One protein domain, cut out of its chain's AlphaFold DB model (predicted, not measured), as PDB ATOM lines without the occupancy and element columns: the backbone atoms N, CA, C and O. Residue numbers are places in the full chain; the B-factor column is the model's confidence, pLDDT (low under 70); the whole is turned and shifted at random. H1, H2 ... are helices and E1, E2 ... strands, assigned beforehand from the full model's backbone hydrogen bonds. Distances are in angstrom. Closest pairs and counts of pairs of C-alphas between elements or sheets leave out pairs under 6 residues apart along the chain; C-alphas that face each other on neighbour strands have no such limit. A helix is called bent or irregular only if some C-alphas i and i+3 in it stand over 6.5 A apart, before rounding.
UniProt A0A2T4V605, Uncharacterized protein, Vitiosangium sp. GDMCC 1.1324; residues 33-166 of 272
ATOM      1  N   GLN A  33      46.569   0.046 -21.323       89.31
ATOM      2  CA  GLN A  33      45.848   1.304 -21.472       89.31
ATOM      3  C   GLN A  33      45.419   1.512 -22.933       89.31
ATOM      4  O   GLN A  33      46.200   1.331 -23.865       89.31
ATOM      5  N   GLY A  34      44.163   1.923 -23.126       88.50
ATOM      6  CA  GLY A  34      43.576   2.123 -24.455       88.50
ATOM      7  C   GLY A  34      43.026   0.849 -25.096       88.50
ATOM      8  O   GLY A  34      42.552   0.909 -26.228       88.50
ATOM      9  N   PHE A  35      43.055  -0.287 -24.391       92.50
ATOM     10  CA  PHE A  35      42.291  -1.458 -24.806       92.50
ATOM     11  C   PHE A  35      40.798  -1.177 -24.705       92.50
ATOM     12  O   PHE A  35      40.303  -0.758 -23.657       92.50
ATOM     13  N   GLU A  36      40.085  -1.451 -25.791       93.69
ATOM     14  CA  GLU A  36      38.642  -1.276 -25.854       93.69
ATOM     15  C   GLU A  36      37.975  -2.579 -26.301       93.69
ATOM     16  O   GLU A  36      38.333  -3.135 -27.348       93.69
ATOM     17  N   PRO A  37      37.000  -3.085 -25.530       95.31
ATOM     18  CA  PRO A  37      36.295  -4.303 -25.877       95.31
ATOM     19  C   PRO A  37      35.358  -4.066 -27.064       95.31
ATOM     20  O   PRO A  37      34.726  -3.017 -27.186       95.31
ATOM     21  N   ALA A  38      35.219  -5.075 -27.919       95.94
ATOM     22  CA  ALA A  38      34.166  -5.099 -28.922       95.94
ATOM     23  C   ALA A  38      32.790  -5.241 -28.253       95.94
ATOM     24  O   ALA A  38      32.632  -5.955 -27.259       95.94
ATOM     25  N   THR A  39      31.766  -4.607 -28.821       96.31
ATOM     26  CA  THR A  39      30.392  -4.779 -28.339       96.31
ATOM     27  C   THR A  39      29.860  -6.169 -28.690       96.31
ATOM     28  O   THR A  39      30.269  -6.790 -29.675       96.31
ATOM     29  N   ALA A  40      28.886  -6.653 -27.916       96.19
ATOM     30  CA  ALA A  40      28.219  -7.923 -28.206       96.19
ATOM     31  C   ALA A  40      27.616  -7.951 -29.624       96.19
ATOM     32  O   ALA A  40      27.677  -8.982 -30.294       96.19
ATOM     33  N   ASP A  41      27.100  -6.815 -30.101       96.50
ATOM     34  CA  ASP A  41      26.544  -6.678 -31.447       96.50
ATOM     35  C   ASP A  41      27.623  -6.789 -32.527       96.50
ATOM     36  O   ASP A  41      27.416  -7.491 -33.519       96.50
ATOM     37  N   GLN A  42      28.795  -6.174 -32.328       96.06
ATOM     38  CA  GLN A  42      29.927  -6.316 -33.249       96.06
ATOM     39  C   GLN A  42      30.396  -7.774 -33.322       96.06
ATOM     40  O   GLN A  42      30.567  -8.318 -34.415       96.06
ATOM     41  N   ILE A  43      30.541  -8.440 -32.172       96.81
ATOM     42  CA  ILE A  43      30.960  -9.849 -32.108       96.81
ATOM     43  C   ILE A  43      29.913 -10.751 -32.777       96.81
ATOM     44  O   ILE A  43      30.259 -11.634 -33.567       96.81
ATOM     45  N   ALA A  44      28.623 -10.523 -32.519       96.38
ATOM     46  CA  ALA A  44      27.543 -11.276 -33.147       96.38
ATOM     47  C   ALA A  44      27.492 -11.051 -34.667       96.38
ATOM     48  O   ALA A  44      27.321 -12.013 -35.423       96.38
ATOM     49  N   ALA A  45      27.680  -9.812 -35.129       95.25
ATOM     50  CA  ALA A  45      27.741  -9.469 -36.546       95.25
ATOM     51  C   ALA A  45      28.930 -10.143 -37.246       95.25
ATOM     52  O   ALA A  45      28.771 -10.677 -38.356       95.25
ATOM     53  N   LEU A  46      30.091 -10.189 -36.583       94.81
ATOM     54  CA  LEU A  46      31.267 -10.902 -37.071       94.81
ATOM     55  C   LEU A  46      30.981 -12.404 -37.174       94.81
ATOM     56  O   LEU A  46      31.224 -12.982 -38.223       94.81
ATOM     57  N   ALA A  47      30.393 -13.016 -36.143       94.94
ATOM     58  CA  ALA A  47      30.177 -14.462 -36.061       94.94
ATOM     59  C   ALA A  47      29.037 -15.000 -36.946       94.94
ATOM     60  O   ALA A  47      29.037 -16.175 -37.323       94.94
ATOM     61  N   LYS A  48      28.037 -14.171 -37.268       95.06
ATOM     62  CA  LYS A  48      26.800 -14.584 -37.957       95.06
ATOM     63  C   LYS A  48      27.022 -15.416 -39.236       95.06
ATOM     64  O   LYS A  48      26.353 -16.444 -39.360       95.06
ATOM     65  N   PRO A  49      27.931 -15.065 -40.167       92.19
ATOM     66  CA  PRO A  49      28.148 -15.851 -41.389       92.19
ATOM     67  C   PRO A  49      28.778 -17.220 -41.139       92.19
ATOM     68  O   PRO A  49      28.628 -18.121 -41.958       92.19
ATOM     69  N   HIS A  50      29.473 -17.370 -40.013       93.31
ATOM     70  CA  HIS A  50      30.262 -18.554 -39.683       93.31
ATOM     71  C   HIS A  50      29.453 -19.599 -38.899       93.31
ATOM     72  O   HIS A  50      29.975 -20.651 -38.553       93.31
ATOM     73  N   GLY A  51      28.166 -19.341 -38.633       91.50
ATOM     74  CA  GLY A  51      27.308 -20.217 -37.825       91.50
ATOM     75  C   GLY A  51      27.045 -19.705 -36.405       91.50
ATOM     76  O   GLY A  51      26.520 -20.448 -35.577       91.50
ATOM     77  N   GLY A  52      27.362 -18.436 -36.124       93.56
ATOM     78  CA  GLY A  52      27.095 -17.782 -34.842       93.56
ATOM     79  C   GLY A  52      28.260 -17.874 -33.856       93.56
ATOM     80  O   GLY A  52      29.345 -18.334 -34.189       93.56
ATOM     81  N   LEU A  53      28.044 -17.412 -32.620       92.75
ATOM     82  CA  LEU A  53      29.112 -17.191 -31.627       92.75
ATOM     83  C   LEU A  53      29.972 -18.428 -31.326       92.75
ATOM     84  O   LEU A  53      31.152 -18.295 -31.018       92.75
ATOM     85  N   ASN A  54      29.398 -19.628 -31.424       90.31
ATOM     86  CA  ASN A  54      30.115 -20.877 -31.159       90.31
ATOM     87  C   ASN A  54      31.070 -21.288 -32.289       90.31
ATOM     88  O   ASN A  54      31.866 -22.196 -32.086       90.31
ATOM     89  N   ALA A  55      30.999 -20.633 -33.451       89.50
ATOM     90  CA  ALA A  55      31.954 -20.826 -34.536       89.50
ATOM     91  C   ALA A  55      33.259 -20.047 -34.318       89.50
ATOM     92  O   ALA A  55      34.272 -20.377 -34.925       89.50
ATOM     93  N   LEU A  56      33.248 -19.019 -33.457       94.00
ATOM     94  CA  LEU A  56      34.461 -18.283 -33.121       94.00
ATOM     95  C   LEU A  56      35.317 -19.106 -32.147       94.00
ATOM     96  O   LEU A  56      34.796 -19.528 -31.101       94.00
ATOM     97  N   PRO A  57      36.627 -19.265 -32.417       94.00
ATOM     98  CA  PRO A  57      37.558 -19.811 -31.441       94.00
ATOM     99  C   PRO A  57      37.417 -19.089 -30.101       94.00
ATOM    100  O   PRO A  57      37.271 -17.863 -30.043       94.00
ATOM    101  N   ARG A  58      37.423 -19.844 -29.001       92.88
ATOM    102  CA  ARG A  58      37.159 -19.292 -27.667       92.88
ATOM    103  C   ARG A  58      38.165 -18.206 -27.299       92.88
ATOM    104  O   ARG A  58      37.751 -17.161 -26.812       92.88
ATOM    105  N   VAL A  59      39.449 -18.433 -27.572       91.31
ATOM    106  CA  VAL A  59      40.506 -17.446 -27.296       91.31
ATOM    107  C   VAL A  59      40.288 -16.166 -28.105       91.31
ATOM    108  O   VAL A  59      40.435 -15.074 -27.565       91.31
ATOM    109  N   TYR A  60      39.862 -16.278 -29.366       93.94
ATOM    110  CA  TYR A  60      39.569 -15.110 -30.198       93.94
ATOM    111  C   TYR A  60      38.363 -14.315 -29.688       93.94
ATOM    112  O   TYR A  60      38.392 -13.092 -29.652       93.94
ATOM    113  N   ARG A  61      37.314 -14.992 -29.218       94.25
ATOM    114  CA  ARG A  61      36.179 -14.318 -28.575       94.25
ATOM    115  C   ARG A  61      36.589 -13.597 -27.293       94.25
ATOM    116  O   ARG A  61      36.242 -12.434 -27.144       94.25
ATOM    117  N   GLU A  62      37.358 -14.246 -26.417       93.81
ATOM    118  CA  GLU A  62      37.878 -13.600 -25.202       93.81
ATOM    119  C   GLU A  62      38.748 -12.380 -25.567       93.81
ATOM    120  O   GLU A  62      38.671 -11.341 -24.911       93.81
ATOM    121  N   PHE A  63      39.547 -12.476 -26.638       93.81
ATOM    122  CA  PHE A  63      40.316 -11.354 -27.179       93.81
ATOM    123  C   PHE A  63      39.407 -10.201 -27.616       93.81
ATOM    124  O   PHE A  63      39.628  -9.065 -27.201       93.81
ATOM    125  N   LEU A  64      38.355 -10.486 -28.390       94.81
ATOM    126  CA  LEU A  64      37.410  -9.469 -28.849       94.81
ATOM    127  C   LEU A  64      36.692  -8.781 -27.683       94.81
ATOM    128  O   LEU A  64      36.602  -7.556 -27.647       94.81
ATOM    129  N   GLU A  65      36.242  -9.560 -26.702       95.38
ATOM    130  CA  GLU A  65      35.597  -9.081 -25.472       95.38
ATOM    131  C   GLU A  65      36.533  -8.251 -24.583       95.38
ATOM    132  O   GLU A  65      36.063  -7.579 -23.671       95.38
ATOM    133  N   THR A  66      37.844  -8.296 -24.831       93.19
ATOM    134  CA  THR A  66      38.850  -7.578 -24.043       93.19
ATOM    135  C   THR A  66      39.381  -6.341 -24.767       93.19
ATOM    136  O   THR A  66      39.484  -5.276 -24.168       93.19
ATOM    137  N   MET A  67      39.753  -6.489 -26.037       91.88
ATOM    138  CA  MET A  67      40.482  -5.482 -26.825       91.88
ATOM    139  C   MET A  67      40.135  -5.546 -28.322       91.88
ATOM    140  O   MET A  67      40.939  -5.197 -29.183       91.88
ATOM    141  N   GLY A  68      38.945  -6.055 -28.655       89.88
ATOM    142  CA  GLY A  68      38.514  -6.240 -30.041       89.88
ATOM    143  C   GLY A  68      38.200  -4.951 -30.790       89.88
ATOM    144  O   GLY A  68      38.283  -4.942 -32.016       89.88
ATOM    145  N   ALA A  69      37.831  -3.875 -30.092       89.44
ATOM    146  CA  ALA A  69      37.595  -2.578 -30.721       89.44
ATOM    147  C   ALA A  69      38.913  -1.824 -30.929       89.44
ATOM    148  O   ALA A  69      39.168  -1.328 -32.030       89.44
ATOM    149  N   SER A  70      39.771  -1.815 -29.906       86.62
ATOM    150  CA  SER A  70      41.085  -1.176 -29.933       86.62
ATOM    151  C   SER A  70      42.081  -1.951 -29.081       86.62
ATOM    152  O   SER A  70      41.761  -2.385 -27.974       86.62
ATOM    153  N   THR A  71      43.312  -2.067 -29.574       84.06
ATOM    154  CA  THR A  71      44.470  -2.564 -28.821       84.06
ATOM    155  C   THR A  71      45.321  -1.406 -28.287       84.06
ATOM    156  O   THR A  71      46.466  -1.605 -27.893       84.06
ATOM    157  N   GLY A  72      44.786  -0.181 -28.265       83.88
ATOM    158  CA  GLY A  72      45.523   1.013 -27.857       83.88
ATOM    159  C   GLY A  72      46.786   1.220 -28.698       83.88
ATOM    160  O   GLY A  72      46.788   1.021 -29.910       83.88
ATOM    161  N   GLU A  73      47.886   1.591 -28.043       75.62
ATOM    162  CA  GLU A  73      49.198   1.744 -28.695       75.62
ATOM    163  C   GLU A  73      49.920   0.407 -28.920       75.62
ATOM    164  O   GLU A  73      50.977   0.355 -29.556       75.62
ATOM    165  N   LEU A  74      49.370  -0.695 -28.406       73.75
ATOM    166  CA  LEU A  74      49.934  -2.013 -28.615       73.75
ATOM    167  C   LEU A  74      49.590  -2.487 -30.028       73.75
ATOM    168  O   LEU A  74      48.576  -3.144 -30.267       73.75
ATOM    169  N   GLN A  75      50.457  -2.153 -30.981       68.31
ATOM    170  CA  GLN A  75      50.392  -2.694 -32.333       68.31
ATOM    171  C   GLN A  75      50.657  -4.204 -32.302       68.31
ATOM    172  O   GLN A  75      51.808  -4.653 -32.244       68.31
ATOM    173  N   LEU A  76      49.590  -5.005 -32.338       70.25
ATOM    174  CA  LEU A  76      49.701  -6.465 -32.350       70.25
ATOM    175  C   LEU A  76      50.215  -7.003 -33.692       70.25
ATOM    176  O   LEU A  76      50.812  -8.069 -33.764       70.25
ATOM    177  N   THR A  77      50.044  -6.248 -34.763       65.69
ATOM    178  CA  THR A  77      50.468  -6.597 -36.117       65.69
ATOM    179  C   THR A  77      51.454  -5.551 -36.619       65.69
ATOM    180  O   THR A  77      51.278  -4.363 -36.383       65.69
ATOM    181  N   TYR A  78      52.514  -5.991 -37.304       57.12
ATOM    182  CA  TYR A  78      53.446  -5.082 -37.990       57.12
ATOM    183  C   TYR A  78      52.937  -4.633 -39.371       57.12
ATOM    184  O   TYR A  78      53.483  -3.684 -39.916       57.12
ATOM    185  N   TYR A  79      51.946  -5.330 -39.942       53.72
ATOM    186  CA  TYR A  79      51.488  -5.152 -41.328       53.72
ATOM    187  C   TYR A  79      49.963  -5.259 -41.467       53.72
ATOM    188  O   TYR A  79      49.478  -5.738 -42.486       53.72
ATOM    189  N   GLY A  80      49.185  -4.931 -40.434       64.56
ATOM    190  CA  GLY A  80      47.742  -5.150 -40.499       64.56
ATOM    191  C   GLY A  80      46.946  -4.561 -39.347       64.56
ATOM    192  O   GLY A  80      47.520  -4.103 -38.365       64.56
ATOM    193  N   THR A  81      45.618  -4.637 -39.434       63.31
ATOM    194  CA  THR A  81      44.694  -4.258 -38.351       63.31
ATOM    195  C   THR A  81      43.918  -5.458 -37.813       63.31
ATOM    196  O   THR A  81      43.475  -6.322 -38.572       63.31
ATOM    197  N   THR A  82      43.750  -5.504 -36.488       75.94
ATOM    198  CA  THR A  82      42.978  -6.517 -35.744       75.94
ATOM    199  C   THR A  82      41.623  -5.995 -35.256       75.94
ATOM    200  O   THR A  82      40.909  -6.721 -34.565       75.94
ATOM    201  N   SER A  83      41.279  -4.732 -35.543       83.50
ATOM    202  CA  SER A  83      40.046  -4.118 -35.035       83.50
ATOM    203  C   SER A  83      38.810  -4.762 -35.660       83.50
ATOM    204  O   SER A  83      38.704  -4.900 -36.882       83.50
ATOM    205  N   ILE A  84      37.830  -5.101 -34.822       90.75
ATOM    206  CA  ILE A  84      36.564  -5.673 -35.275       90.75
ATOM    207  C   ILE A  84      35.795  -4.722 -36.193       90.75
ATOM    208  O   ILE A  84      35.129  -5.185 -37.114       90.75
ATOM    209  N   SER A  85      35.903  -3.406 -35.983       88.38
ATOM    210  CA  SER A  85      35.241  -2.416 -36.835       88.38
ATOM    211  C   SER A  85      35.789  -2.489 -38.257       88.38
ATOM    212  O   SER A  85      35.010  -2.618 -39.192       88.38
ATOM    213  N   ALA A  86      37.115  -2.554 -38.412       87.25
ATOM    214  CA  ALA A  86      37.750  -2.709 -39.719       87.25
ATOM    215  C   ALA A  86      37.353  -4.031 -40.402       87.25
ATOM    216  O   ALA A  86      37.098  -4.057 -41.602       87.25
ATOM    217  N   LEU A  87      37.241  -5.128 -39.641       89.75
ATOM    218  CA  LEU A  87      36.769  -6.418 -40.165       89.75
ATOM    219  C   LEU A  87      35.306  -6.370 -40.627       89.75
ATOM    220  O   LEU A  87      34.945  -7.036 -41.596       89.75
ATOM    221  N   LEU A  88      34.452  -5.611 -39.939       91.12
ATOM    222  CA  LEU A  88      33.054  -5.423 -40.327       91.12
ATOM    223  C   LEU A  88      32.929  -4.486 -41.537       91.12
ATOM    224  O   LEU A  88      32.210  -4.816 -42.475       91.12
ATOM    225  N   GLU A  89      33.683  -3.392 -41.575       88.50
ATOM    226  CA  GLU A  89      33.742  -2.470 -42.717       88.50
ATOM    227  C   GLU A  89      34.281  -3.160 -43.981       88.50
ATOM    228  O   GLU A  89      33.669  -3.066 -45.047       88.50
ATOM    229  N   ASP A  90      35.356  -3.955 -43.870       84.50
ATOM    230  CA  ASP A  90      35.884  -4.767 -44.980       84.50
ATOM    231  C   ASP A  90      34.822  -5.730 -45.524       84.50
ATOM    232  O   ASP A  90      34.857  -6.081 -46.706       84.50
ATOM    233  N   ARG A  91      33.843  -6.134 -44.700       82.25
ATOM    234  CA  ARG A  91      32.706  -6.968 -45.110       82.25
ATOM    235  C   ARG A  91      31.582  -6.193 -45.798       82.25
ATOM    236  O   ARG A  91      30.923  -6.785 -46.653       82.25
ATOM    237  N   GLU A  92      31.380  -4.922 -45.467       80.62
ATOM    238  CA  GLU A  92      30.371  -4.041 -46.081       80.62
ATOM    239  C   GLU A  92      30.772  -3.513 -47.468       80.62
ATOM    240  O   GLU A  92      29.929  -2.971 -48.186       80.62
ATOM    241  N   GLY A  93      32.033  -3.711 -47.875       65.69
ATOM    242  CA  GLY A  93      32.520  -3.385 -49.216       65.69
ATOM    243  C   GLY A  93      31.662  -3.969 -50.358       65.69
ATOM    244  O   GLY A  93      30.897  -4.917 -50.144       65.69
ATOM    245  N   PRO A  94      31.779  -3.417 -51.587       63.81
ATOM    246  CA  PRO A  94      30.938  -3.775 -52.734       63.81
ATOM    247  C   PRO A  94      30.875  -5.289 -52.951       63.81
ATOM    248  O   PRO A  94      31.818  -5.992 -52.595       63.81
ATOM    249  N   GLN A  95      29.773  -5.778 -53.545       62.75
ATOM    250  CA  GLN A  95      29.509  -7.206 -53.790       62.75
ATOM    251  C   GLN A  95      30.714  -7.902 -54.450       62.75
ATOM    252  O   GLN A  95      30.834  -7.938 -55.673       62.75
ATOM    253  N   ARG A  96      31.604  -8.452 -53.622       75.25
ATOM    254  CA  ARG A  96      32.772  -9.235 -54.017       75.25
ATOM    255  C   ARG A  96      32.608 -10.657 -53.512       75.25
ATOM    256  O   ARG A  96      31.976 -10.884 -52.477       75.25
ATOM    257  N   GLU A  97      33.161 -11.607 -54.259       82.69
ATOM    258  CA  GLU A  97      33.275 -12.988 -53.797       82.69
ATOM    259  C   GLU A  97      34.029 -13.026 -52.463       82.69
ATOM    260  O   GLU A  97      34.880 -12.179 -52.193       82.69
ATOM    261  N   ARG A  98      33.676 -13.986 -51.606       86.00
ATOM    262  CA  ARG A  98      34.251 -14.142 -50.268       86.00
ATOM    263  C   ARG A  98      34.740 -15.572 -50.077       86.00
ATOM    264  O   ARG A  98      34.142 -16.484 -50.656       86.00
ATOM    265  N   PRO A  99      35.768 -15.787 -49.241       89.50
ATOM    266  CA  PRO A  99      36.135 -17.126 -48.806       89.50
ATOM    267  C   PRO A  99      34.938 -17.854 -48.183       89.50
ATOM    268  O   PRO A  99      34.036 -17.226 -47.624       89.50
ATOM    269  N   ASP A 100      34.942 -19.187 -48.252       91.94
ATOM    270  CA  ASP A 100      33.903 -20.015 -47.633       91.94
ATOM    271  C   ASP A 100      33.807 -19.721 -46.128       91.94
ATOM    272  O   ASP A 100      34.666 -20.130 -45.346       91.94
ATOM    273  N   ALA A 101      32.734 -19.039 -45.720       90.56
ATOM    274  CA  ALA A 101      32.525 -18.605 -44.343       90.56
ATOM    275  C   ALA A 101      32.399 -19.773 -43.351       90.56
ATOM    276  O   ALA A 101      32.585 -19.583 -42.152       90.56
ATOM    277  N   ARG A 102      32.116 -21.000 -43.805       90.69
ATOM    278  CA  ARG A 102      32.125 -22.174 -42.917       90.69
ATOM    279  C   ARG A 102      33.532 -22.687 -42.635       90.69
ATOM    280  O   ARG A 102      33.717 -23.447 -41.689       90.69
ATOM    281  N   ARG A 103      34.506 -22.309 -43.464       92.69
ATOM    282  CA  ARG A 103      35.894 -22.776 -43.380       92.69
ATOM    283  C   ARG A 103      36.844 -21.691 -42.915       92.69
ATOM    284  O   ARG A 103      37.773 -22.016 -42.190       92.69
ATOM    285  N   TYR A 104      36.607 -20.443 -43.301       94.56
ATOM    286  CA  TYR A 104      37.533 -19.350 -43.054       94.56
ATOM    287  C   TYR A 104      36.863 -18.175 -42.350       94.56
ATOM    288  O   TYR A 104      35.775 -17.737 -42.728       94.56
ATOM    289  N   LEU A 105      37.549 -17.647 -41.340       94.25
ATOM    290  CA  LEU A 105      37.201 -16.415 -40.635       94.25
ATOM    291  C   LEU A 105      38.419 -15.494 -40.670       94.25
ATOM    292  O   LEU A 105      39.449 -15.829 -40.095       94.25
ATOM    293  N   LYS A 106      38.298 -14.339 -41.328       93.00
ATOM    294  CA  LYS A 106      39.344 -13.310 -41.315       93.00
ATOM    295  C   LYS A 106      39.446 -12.699 -39.918       93.00
ATOM    296  O   LYS A 106      38.412 -12.378 -39.332       93.00
ATOM    297  N   PHE A 107      40.663 -12.518 -39.413       90.62
ATOM    298  CA  PHE A 107      40.891 -11.862 -38.121       90.62
ATOM    299  C   PHE A 107      41.964 -10.770 -38.151       90.62
ATOM    300  O   PHE A 107      42.024  -9.972 -37.216       90.62
ATOM    301  N   THR A 108      42.755 -10.686 -39.225       88.50
ATOM    302  CA  THR A 108      43.578  -9.512 -39.538       88.50
ATOM    303  C   THR A 108      43.339  -9.069 -40.974       88.50
ATOM    304  O   THR A 108      43.019  -9.872 -41.852       88.50
ATOM    305  N   ILE A 109      43.478  -7.770 -41.203       83.38
ATOM    306  CA  ILE A 109      43.483  -7.163 -42.532       83.38
ATOM    307  C   ILE A 109      44.906  -6.696 -42.799       83.38
ATOM    308  O   ILE A 109      45.393  -5.866 -42.037       83.38
ATOM    309  N   GLY A 110      45.544  -7.210 -43.851       78.81
ATOM    310  CA  GLY A 110      46.840  -6.722 -44.312       78.81
ATOM    311  C   GLY A 110      46.768  -5.246 -44.708       78.81
ATOM    312  O   GLY A 110      45.782  -4.807 -45.303       78.81
ATOM    313  N   GLU A 111      47.791  -4.469 -44.367       70.44
ATOM    314  CA  GLU A 111      47.900  -3.063 -44.758       70.44
ATOM    315  C   GLU A 111      48.245  -2.921 -46.248       70.44
ATOM    316  O   GLU A 111      48.909  -3.766 -46.855       70.44
ATOM    317  N   GLU A 112      47.796  -1.822 -46.855       64.12
ATOM    318  CA  GLU A 112      48.292  -1.398 -48.162       64.12
ATOM    319  C   GLU A 112      49.625  -0.677 -47.964       64.12
ATOM    320  O   GLU A 112      49.707   0.330 -47.264       64.12
ATOM    321  N   ARG A 113      50.691  -1.196 -48.574       58.94
ATOM    322  CA  ARG A 113      51.997  -0.541 -48.529       58.94
ATOM    323  C   ARG A 113      52.050   0.613 -49.529       58.94
ATOM    324  O   ARG A 113      51.747   0.398 -50.702       58.94
ATOM    325  N   GLU A 114      52.496   1.797 -49.095       54.34
ATOM    326  CA  GLU A 114      52.636   3.002 -49.940       54.34
ATOM    327  C   GLU A 114      53.518   2.782 -51.186       54.34
ATOM    328  O   GLU A 114      53.302   3.409 -52.222       54.34
ATOM    329  N   ASP A 115      54.494   1.873 -51.113       54.84
ATOM    330  CA  ASP A 115      55.406   1.503 -52.201       54.84
ATOM    331  C   ASP A 115      54.865   0.386 -53.113       54.84
ATOM    332  O   ASP A 115      55.485   0.036 -54.121       54.84
ATOM    333  N   SER A 116      53.683  -0.150 -52.808       52.09
ATOM    334  CA  SER A 116      53.000  -1.146 -53.626       52.09
ATOM    335  C   SER A 116      51.857  -0.495 -54.407       52.09
ATOM    336  O   SER A 116      50.986   0.164 -53.847       52.09
ATOM    337  N   VAL A 117      51.842  -0.661 -55.732       46.16
ATOM    338  CA  VAL A 117      50.766  -0.139 -56.592       46.16
ATOM    339  C   VAL A 117      49.474  -0.909 -56.297       46.16
ATOM    340  O   VAL A 117      49.203  -1.930 -56.927       46.16
ATOM    341  N   GLY A 118      48.710  -0.453 -55.302       50.59
ATOM    342  CA  GLY A 118      47.408  -1.005 -54.918       50.59
ATOM    343  C   GLY A 118      47.424  -2.476 -54.488       50.59
ATOM    344  O   GLY A 118      46.394  -3.140 -54.589       50.59
ATOM    345  N   ARG A 119      48.576  -3.023 -54.065       52.19
ATOM    346  CA  ARG A 119      48.677  -4.421 -53.624       52.19
ATOM    347  C   ARG A 119      48.642  -4.484 -52.101       52.19
ATOM    348  O   ARG A 119      49.662  -4.325 -51.441       52.19
ATOM    349  N   ARG A 120      47.457  -4.765 -51.565       64.25
ATOM    350  CA  ARG A 120      47.261  -5.117 -50.156       64.25
ATOM    351  C   ARG A 120      48.146  -6.307 -49.770       64.25
ATOM    352  O   ARG A 120      48.280  -7.253 -50.557       64.25
ATOM    353  N   ASP A 121      48.765  -6.244 -48.591       73.75
ATOM    354  CA  ASP A 121      49.506  -7.376 -48.029       73.75
ATOM    355  C   ASP A 121      48.548  -8.562 -47.763       73.75
ATOM    356  O   ASP A 121      47.332  -8.489 -47.953       73.75
ATOM    357  N   THR A 122      49.101  -9.702 -47.387       83.94
ATOM    358  CA  THR A 122      48.329 -10.896 -47.027       83.94
ATOM    359  C   THR A 122      47.435 -10.665 -45.800       83.94
ATOM    360  O   THR A 122      47.785  -9.925 -44.883       83.94
ATOM    361  N   ASP A 123      46.272 -11.321 -45.782       88.62
ATOM    362  CA  ASP A 123      45.359 -11.336 -44.637       88.62
ATOM    363  C   ASP A 123      45.590 -12.615 -43.810       88.62
ATOM    364  O   ASP A 123      45.964 -13.655 -44.367       88.62
ATOM    365  N   ASP A 124      45.310 -12.577 -42.501       90.25
ATOM    366  CA  ASP A 124      45.288 -13.780 -41.665       90.25
ATOM    367  C   ASP A 124      43.850 -14.280 -41.429       90.25
ATOM    368  O   ASP A 124      42.927 -13.531 -41.071       90.25
ATOM    369  N   PHE A 125      43.669 -15.591 -41.591       93.25
ATOM    370  CA  PHE A 125      42.401 -16.290 -41.423       93.25
ATOM    371  C   PHE A 125      42.534 -17.439 -40.429       93.25
ATOM    372  O   PHE A 125      43.530 -18.157 -40.419       93.25
ATOM    373  N   PHE A 126      41.486 -17.681 -39.652       94.31
ATOM    374  CA  PHE A 126      41.277 -18.960 -38.989       94.31
ATOM    375  C   PHE A 126      40.784 -20.002 -39.993       94.31
ATOM    376  O   PHE A 126      39.831 -19.737 -40.724       94.31
ATOM    377  N   GLU A 127      41.355 -21.206 -39.973       94.25
ATOM    378  CA  GLU A 127      40.821 -22.392 -40.647       94.25
ATOM    379  C   GLU A 127      39.891 -23.156 -39.680       94.25
ATOM    380  O   GLU A 127      40.299 -24.058 -38.945       94.25
ATOM    381  N   LEU A 128      38.606 -22.795 -39.677       92.31
ATOM    382  CA  LEU A 128      37.582 -23.265 -38.729       92.31
ATOM    383  C   LEU A 128      37.336 -24.782 -38.776       92.31
ATOM    384  O   LEU A 128      36.840 -25.365 -37.815       92.31
ATOM    385  N   THR A 129      37.703 -25.448 -39.875       91.56
ATOM    386  CA  THR A 129      37.615 -26.913 -40.006       91.56
ATOM    387  C   THR A 129      38.729 -27.666 -39.280       91.56
ATOM    388  O   THR A 129      38.722 -28.897 -39.263       91.56
ATOM    389  N   ARG A 130      39.694 -26.952 -38.691       87.88
ATOM    390  CA  ARG A 130      40.836 -27.511 -37.960       87.88
ATOM    391  C   ARG A 130      40.968 -26.867 -36.573       87.88
ATOM    392  O   ARG A 130      41.920 -26.123 -36.328       87.88
ATOM    393  N   PRO A 131      40.018 -27.138 -35.659       88.31
ATOM    394  CA  PRO A 131      40.142 -26.705 -34.273       88.31
ATOM    395  C   PRO A 131      41.294 -27.433 -33.572       88.31
ATOM    396  O   PRO A 131      41.661 -28.555 -33.940       88.31
ATOM    397  N   THR A 132      41.837 -26.818 -32.525       87.00
ATOM    398  CA  THR A 132      42.778 -27.495 -31.627       87.00
ATOM    399  C   THR A 132      42.097 -28.653 -30.887       87.00
ATOM    400  O   THR A 132      40.877 -28.633 -30.702       87.00
ATOM    401  N   PRO A 133      42.851 -29.667 -30.412       83.81
ATOM    402  CA  PRO A 133      42.275 -30.808 -29.691       83.81
ATOM    403  C   PRO A 133      41.440 -30.436 -28.455       83.81
ATOM    404  O   PRO A 133      40.512 -31.157 -28.102       83.81
ATOM    405  N   ASP A 134      41.750 -29.312 -27.804       82.88
ATOM    406  CA  ASP A 134      41.001 -28.784 -26.657       82.88
ATOM    407  C   ASP A 134      39.791 -27.910 -27.052       82.88
ATOM    408  O   ASP A 134      39.051 -27.447 -26.181       82.88
ATOM    409  N   GLY A 135      39.589 -27.667 -28.352       85.81
ATOM    410  CA  GLY A 135      38.496 -26.872 -28.914       85.81
ATOM    411  C   GLY A 135      38.542 -25.381 -28.571       85.81
ATOM    412  O   GLY A 135      37.550 -24.679 -28.773       85.81
ATOM    413  N   ARG A 136      39.650 -24.882 -28.007       88.06
ATOM    414  CA  ARG A 136      39.760 -23.480 -27.571       88.06
ATOM    415  C   ARG A 136      40.236 -22.544 -28.671       88.06
ATOM    416  O   ARG A 136      39.910 -21.355 -28.621       88.06
ATOM    417  N   ASP A 137      40.991 -23.070 -29.623       89.88
ATOM    418  CA  ASP A 137      41.635 -22.320 -30.691       89.88
ATOM    419  C   ASP A 137      41.422 -23.014 -32.049       89.88
ATOM    420  O   ASP A 137      40.826 -24.093 -32.135       89.88
ATOM    421  N   ALA A 138      41.896 -22.390 -33.120       90.44
ATOM    422  CA  ALA A 138      41.920 -22.961 -34.456       90.44
ATOM    423  C   ALA A 138      43.246 -22.642 -35.153       90.44
ATOM    424  O   ALA A 138      43.963 -21.712 -34.776       90.44
ATOM    425  N   ALA A 139      43.565 -23.434 -36.176       91.44
ATOM    426  CA  ALA A 139      44.711 -23.151 -37.024       91.44
ATOM    427  C   ALA A 139      44.560 -21.776 -37.690       91.44
ATOM    428  O   ALA A 139      43.457 -21.418 -38.111       91.44
ATOM    429  N   ILE A 140      45.657 -21.027 -37.803       91.19
ATOM    430  CA  ILE A 140      45.687 -19.782 -38.576       91.19
ATOM    431  C   ILE A 140      46.505 -19.956 -39.851       91.19
ATOM    432  O   ILE A 140      47.485 -20.700 -39.877       91.19
ATOM    433  N   ILE A 141      46.096 -19.256 -40.899       92.00
ATOM    434  CA  ILE A 141      46.767 -19.212 -42.194       92.00
ATOM    435  C   ILE A 141      46.895 -17.770 -42.665       92.00
ATOM    436  O   ILE A 141      46.085 -16.923 -42.292       92.00
ATOM    437  N   ARG A 142      47.880 -17.521 -43.522       90.38
ATOM    438  CA  ARG A 142      48.151 -16.237 -44.156       90.38
ATOM    439  C   ARG A 142      48.158 -16.393 -45.666       90.38
ATOM    440  O   ARG A 142      48.857 -17.259 -46.193       90.38
ATOM    441  N   ILE A 143      47.353 -15.587 -46.348       90.25
ATOM    442  CA  ILE A 143      47.176 -15.646 -47.805       90.25
ATOM    443  C   ILE A 143      46.443 -14.390 -48.306       90.25
ATOM    444  O   ILE A 143      45.734 -13.730 -47.546       90.25
ATOM    445  N   HIS A 144      46.578 -14.051 -49.590       88.38
ATOM    446  CA  HIS A 144      45.702 -13.061 -50.223       88.38
ATOM    447  C   HIS A 144      44.254 -13.589 -50.314       88.38
ATOM    448  O   HIS A 144      44.031 -14.742 -50.694       88.38
ATOM    449  N   GLU A 145      43.254 -12.761 -49.989       89.00
ATOM    450  CA  GLU A 145      41.837 -13.178 -49.974       89.00
ATOM    451  C   GLU A 145      41.397 -13.748 -51.338       89.00
ATOM    452  O   GLU A 145      40.702 -14.763 -51.390       89.00
ATOM    453  N   GLU A 146      41.842 -13.155 -52.448       87.75
ATOM    454  CA  GLU A 146      41.497 -13.584 -53.810       87.75
ATOM    455  C   GLU A 146      42.049 -14.969 -54.155       87.75
ATOM    456  O   GLU A 146      41.400 -15.752 -54.855       87.75
ATOM    457  N   ASP A 147      43.248 -15.272 -53.668       89.56
ATOM    458  CA  ASP A 147      43.905 -16.562 -53.854       89.56
ATOM    459  C   ASP A 147      43.178 -17.644 -53.045       89.56
ATOM    460  O   ASP A 147      42.863 -18.717 -53.575       89.56
ATOM    461  N   LEU A 148      42.758 -17.306 -51.822       90.62
ATOM    462  CA  LEU A 148      41.930 -18.173 -50.987       90.62
ATOM    463  C   LEU A 148      40.562 -18.475 -51.626       90.62
ATOM    464  O   LEU A 148      40.128 -19.628 -51.613       90.62
ATOM    465  N   ILE A 149      39.904 -17.477 -52.229       89.62
ATOM    466  CA  ILE A 149      38.634 -17.644 -52.966       89.62
ATOM    467  C   ILE A 149      38.814 -18.585 -54.162       89.62
ATOM    468  O   ILE A 149      38.002 -19.480 -54.393       89.62
ATOM    469  N   ARG A 150      39.891 -18.393 -54.930       88.25
ATOM    470  CA  ARG A 150      40.166 -19.159 -56.155       88.25
ATOM    471  C   ARG A 150      40.744 -20.547 -55.887       88.25
ATOM    472  O   ARG A 150      40.892 -21.317 -56.838       88.25
ATOM    473  N   GLY A 151      41.105 -20.853 -54.639       85.81
ATOM    474  CA  GLY A 151      41.839 -22.066 -54.282       85.81
ATOM    475  C   GLY A 151      43.206 -22.142 -54.968       85.81
ATOM    476  O   GLY A 151      43.618 -23.214 -55.407       85.81
ATOM    477  N   LYS A 152      43.869 -20.995 -55.134       83.44
ATOM    478  CA  LYS A 152      45.200 -20.847 -55.743       83.44
ATOM    479  C   LYS A 152      46.132 -20.150 -54.747       83.44
ATOM    480  O   LYS A 152      45.667 -19.658 -53.733       83.44
ATOM    481  N   GLY A 153      47.429 -20.109 -55.041       80.38
ATOM    482  CA  GLY A 153      48.423 -19.452 -54.185       80.38
ATOM    483  C   GLY A 153      49.012 -20.369 -53.113       80.38
ATOM    484  O   GLY A 153      48.456 -21.418 -52.782       80.38
ATOM    485  N   GLU A 154      50.185 -19.988 -52.612       83.88
ATOM    486  CA  GLU A 154      50.831 -20.676 -51.495       83.88
ATOM    487  C   GLU A 154      50.258 -20.144 -50.183       83.88
ATOM    488  O   GLU A 154      50.226 -18.939 -49.943       83.88
ATOM    489  N   VAL A 155      49.768 -21.059 -49.347       86.75
ATOM    490  CA  VAL A 155      49.282 -20.735 -48.007       86.75
ATOM    491  C   VAL A 155      50.470 -20.722 -47.059       86.75
ATOM    492  O   VAL A 155      51.150 -21.738 -46.897       86.75
ATOM    493  N   GLU A 156      50.683 -19.599 -46.388       88.81
ATOM    494  CA  GLU A 156      51.645 -19.506 -45.301       88.81
ATOM    495  C   GLU A 156      50.976 -19.857 -43.968       88.81
ATOM    496  O   GLU A 156      49.809 -19.545 -43.724       88.81
ATOM    497  N   GLN A 157      51.728 -20.488 -43.070       84.44
ATOM    498  CA  GLN A 157      51.313 -20.702 -41.686       84.44
ATOM    499  C   GLN A 157      52.330 -20.021 -40.761       84.44
ATOM    500  O   GLN A 157      53.307 -20.658 -40.359       84.44
ATOM    501  N   PRO A 158      52.148 -18.722 -40.444       74.88
ATOM    502  CA  PRO A 158      53.132 -17.976 -39.660       74.88
ATOM    503  C   PRO A 158      53.209 -18.485 -38.216       74.88
ATOM    504  O   PRO A 158      54.284 -18.510 -37.620       74.88
ATOM    505  N   PHE A 159      52.073 -18.933 -37.673       82.00
ATOM    506  CA  PHE A 159      51.979 -19.594 -36.377       82.00
ATOM    507  C   PHE A 159      50.980 -20.751 -36.442       82.00
ATOM    508  O   PHE A 159      50.063 -20.718 -37.266       82.00
ATOM    509  N   PRO A 160      51.108 -21.762 -35.566       84.62
ATOM    510  CA  PRO A 160      50.155 -22.865 -35.526       84.62
ATOM    511  C   PRO A 160      48.737 -22.420 -35.150       84.62
ATOM    512  O   PRO A 160      47.782 -22.929 -35.729       84.62
ATOM    513  N   THR A 161      48.598 -21.484 -34.203       88.88
ATOM    514  CA  THR A 161      47.312 -21.031 -33.641       88.88
ATOM    515  C   THR A 161      47.309 -19.532 -33.329       88.88
ATOM    516  O   THR A 161      48.367 -18.893 -33.285       88.88
ATOM    517  N   PHE A 162      46.132 -18.964 -33.048       88.62
ATOM    518  CA  PHE A 162      46.014 -17.571 -32.607       88.62
ATOM    519  C   PHE A 162      46.625 -17.338 -31.222       88.62
ATOM    520  O   PHE A 162      47.215 -16.288 -30.979       88.62
ATOM    521  N   SER A 163      46.576 -18.328 -30.330       87.38
ATOM    522  CA  SER A 163      47.263 -18.268 -29.038       87.38
ATOM    523  C   SER A 163      48.781 -18.187 -29.210       87.38
ATOM    524  O   SER A 163      49.433 -17.408 -28.519       87.38
ATOM    525  N   ASP A 164      49.361 -18.958 -30.135       83.31
ATOM    526  CA  ASP A 164      50.802 -18.898 -30.426       83.31
ATOM    527  C   ASP A 164      51.215 -17.551 -31.022       83.31
ATOM    528  O   ASP A 164      52.258 -16.998 -30.651       83.31
ATOM    529  N   TRP A 165      50.369 -17.010 -31.899       85.56
ATOM    530  CA  TRP A 165      50.514 -15.676 -32.469       85.56
ATOM    531  C   TRP A 165      50.465 -14.595 -31.373       85.56
ATOM    532  O   TRP A 165      51.436 -13.851 -31.215       85.56
ATOM    533  N   LEU A 166      49.422 -14.584 -30.527       85.88
ATOM    534  CA  LEU A 166      49.275 -13.639 -29.412       85.88
ATOM    535  C   LEU A 166      50.469 -13.700 -28.454       85.88
ATOM    536  O   LEU A 166      51.063 -12.669 -28.153       85.88
TER     537      LEU A 166
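Overview. This is residues 33 to 166 of the 272 residues of an uncharacterized protein of Vitiosangium sp. GDMCC 1.1324 (UniProt A0A2T4V605). A small, strongly twisted sheet of three strands, E1, E2 and E3, runs through the middle of the domain, and short helices are set around it: H1 and H3 pack together on the E1 side, H5 packs on E3, and H4 sits alone near the end of E3. Long links without named elements join many of these parts. The printed part has 134 residues, with five named helices and three named strands in the order H1 H2 H3 E1 E2 E3 H4 H5, and the sheet is antiparallel in the order E1 - E2 - E3. The class is mixed, helices and strands, with 63 residues, under half, in named elements. The whole is compact, with a radius of gyration of the C-alphas of 14.2 A and spans of 35 by 33 by 30 A.

Along the chain. H1, residues 40 to 50, begins at C-alpha 40 (28.219, -7.923, -28.206) and is 15.8 A long; it is irregular, with C-alphas 46 and 49 7.3 A apart. H2, residues 58 to 67, is 14.2 A long, and H3, residues 84 to 92, 12.6 A. E1, residues 104 to 110, is 15.7 A long. E2, residues 123 to 131, is 19.3 A long and bends by 72 degrees at residue 128. E3, residues 138 to 143, is 16.1 A long. H4 is residues 145 to 150, and H5, residues 162 to 166, ends at C-alpha 166 (49.275, -13.639, -29.412).

Arrangement. E1, E2 and E3 form a meander, each strand the antiparallel neighbour of the one before. In the hairpin of E1 and E2, N 126 and O 105 are within hydrogen-bond range at 2.8 A; in that of E2 and E3, N 125 and O 141 are at 2.8 A. H3 only grazes the sheet; its closest C-alpha pair with E1 is Leu 87 and Phe 107, 7.1 A. H1 touches H3 at a steep tilt of 49 degrees, closest at the C-alphas of Leu 46 and Leu 88, 6.6 A. H1 and H2, a helical hairpin, only just touch, with 3 pairs of C-alphas within 8 A, closest Ile 43 and Leu 64, 7.2 A. H2 and H5 only just touch, also with 3 pairs, closest Val 59 and Ser 163, 7.0 A. H5 is on the sheet at a height of 9.4 A. H4 only grazes the sheet, with residues 145 to 148, and touches no helix. In H2, H3, H4 and H5 every O i to N i+4 pair is within hydrogen-bond range; in H1, 5 of 7 are.

Size, cuts and confidence. The C-alphas farthest apart, of Val 117 and Asp 134, are 42.6 A apart. The printed part has no cut. The long links are H2 to H3, H3 to E1, E1 to E2 and H4 to H5. The mean pLDDT of the printed part is 84.7; residue 75 and residues 77 to 81, 93 to 95 and 112 to 120 are under 70.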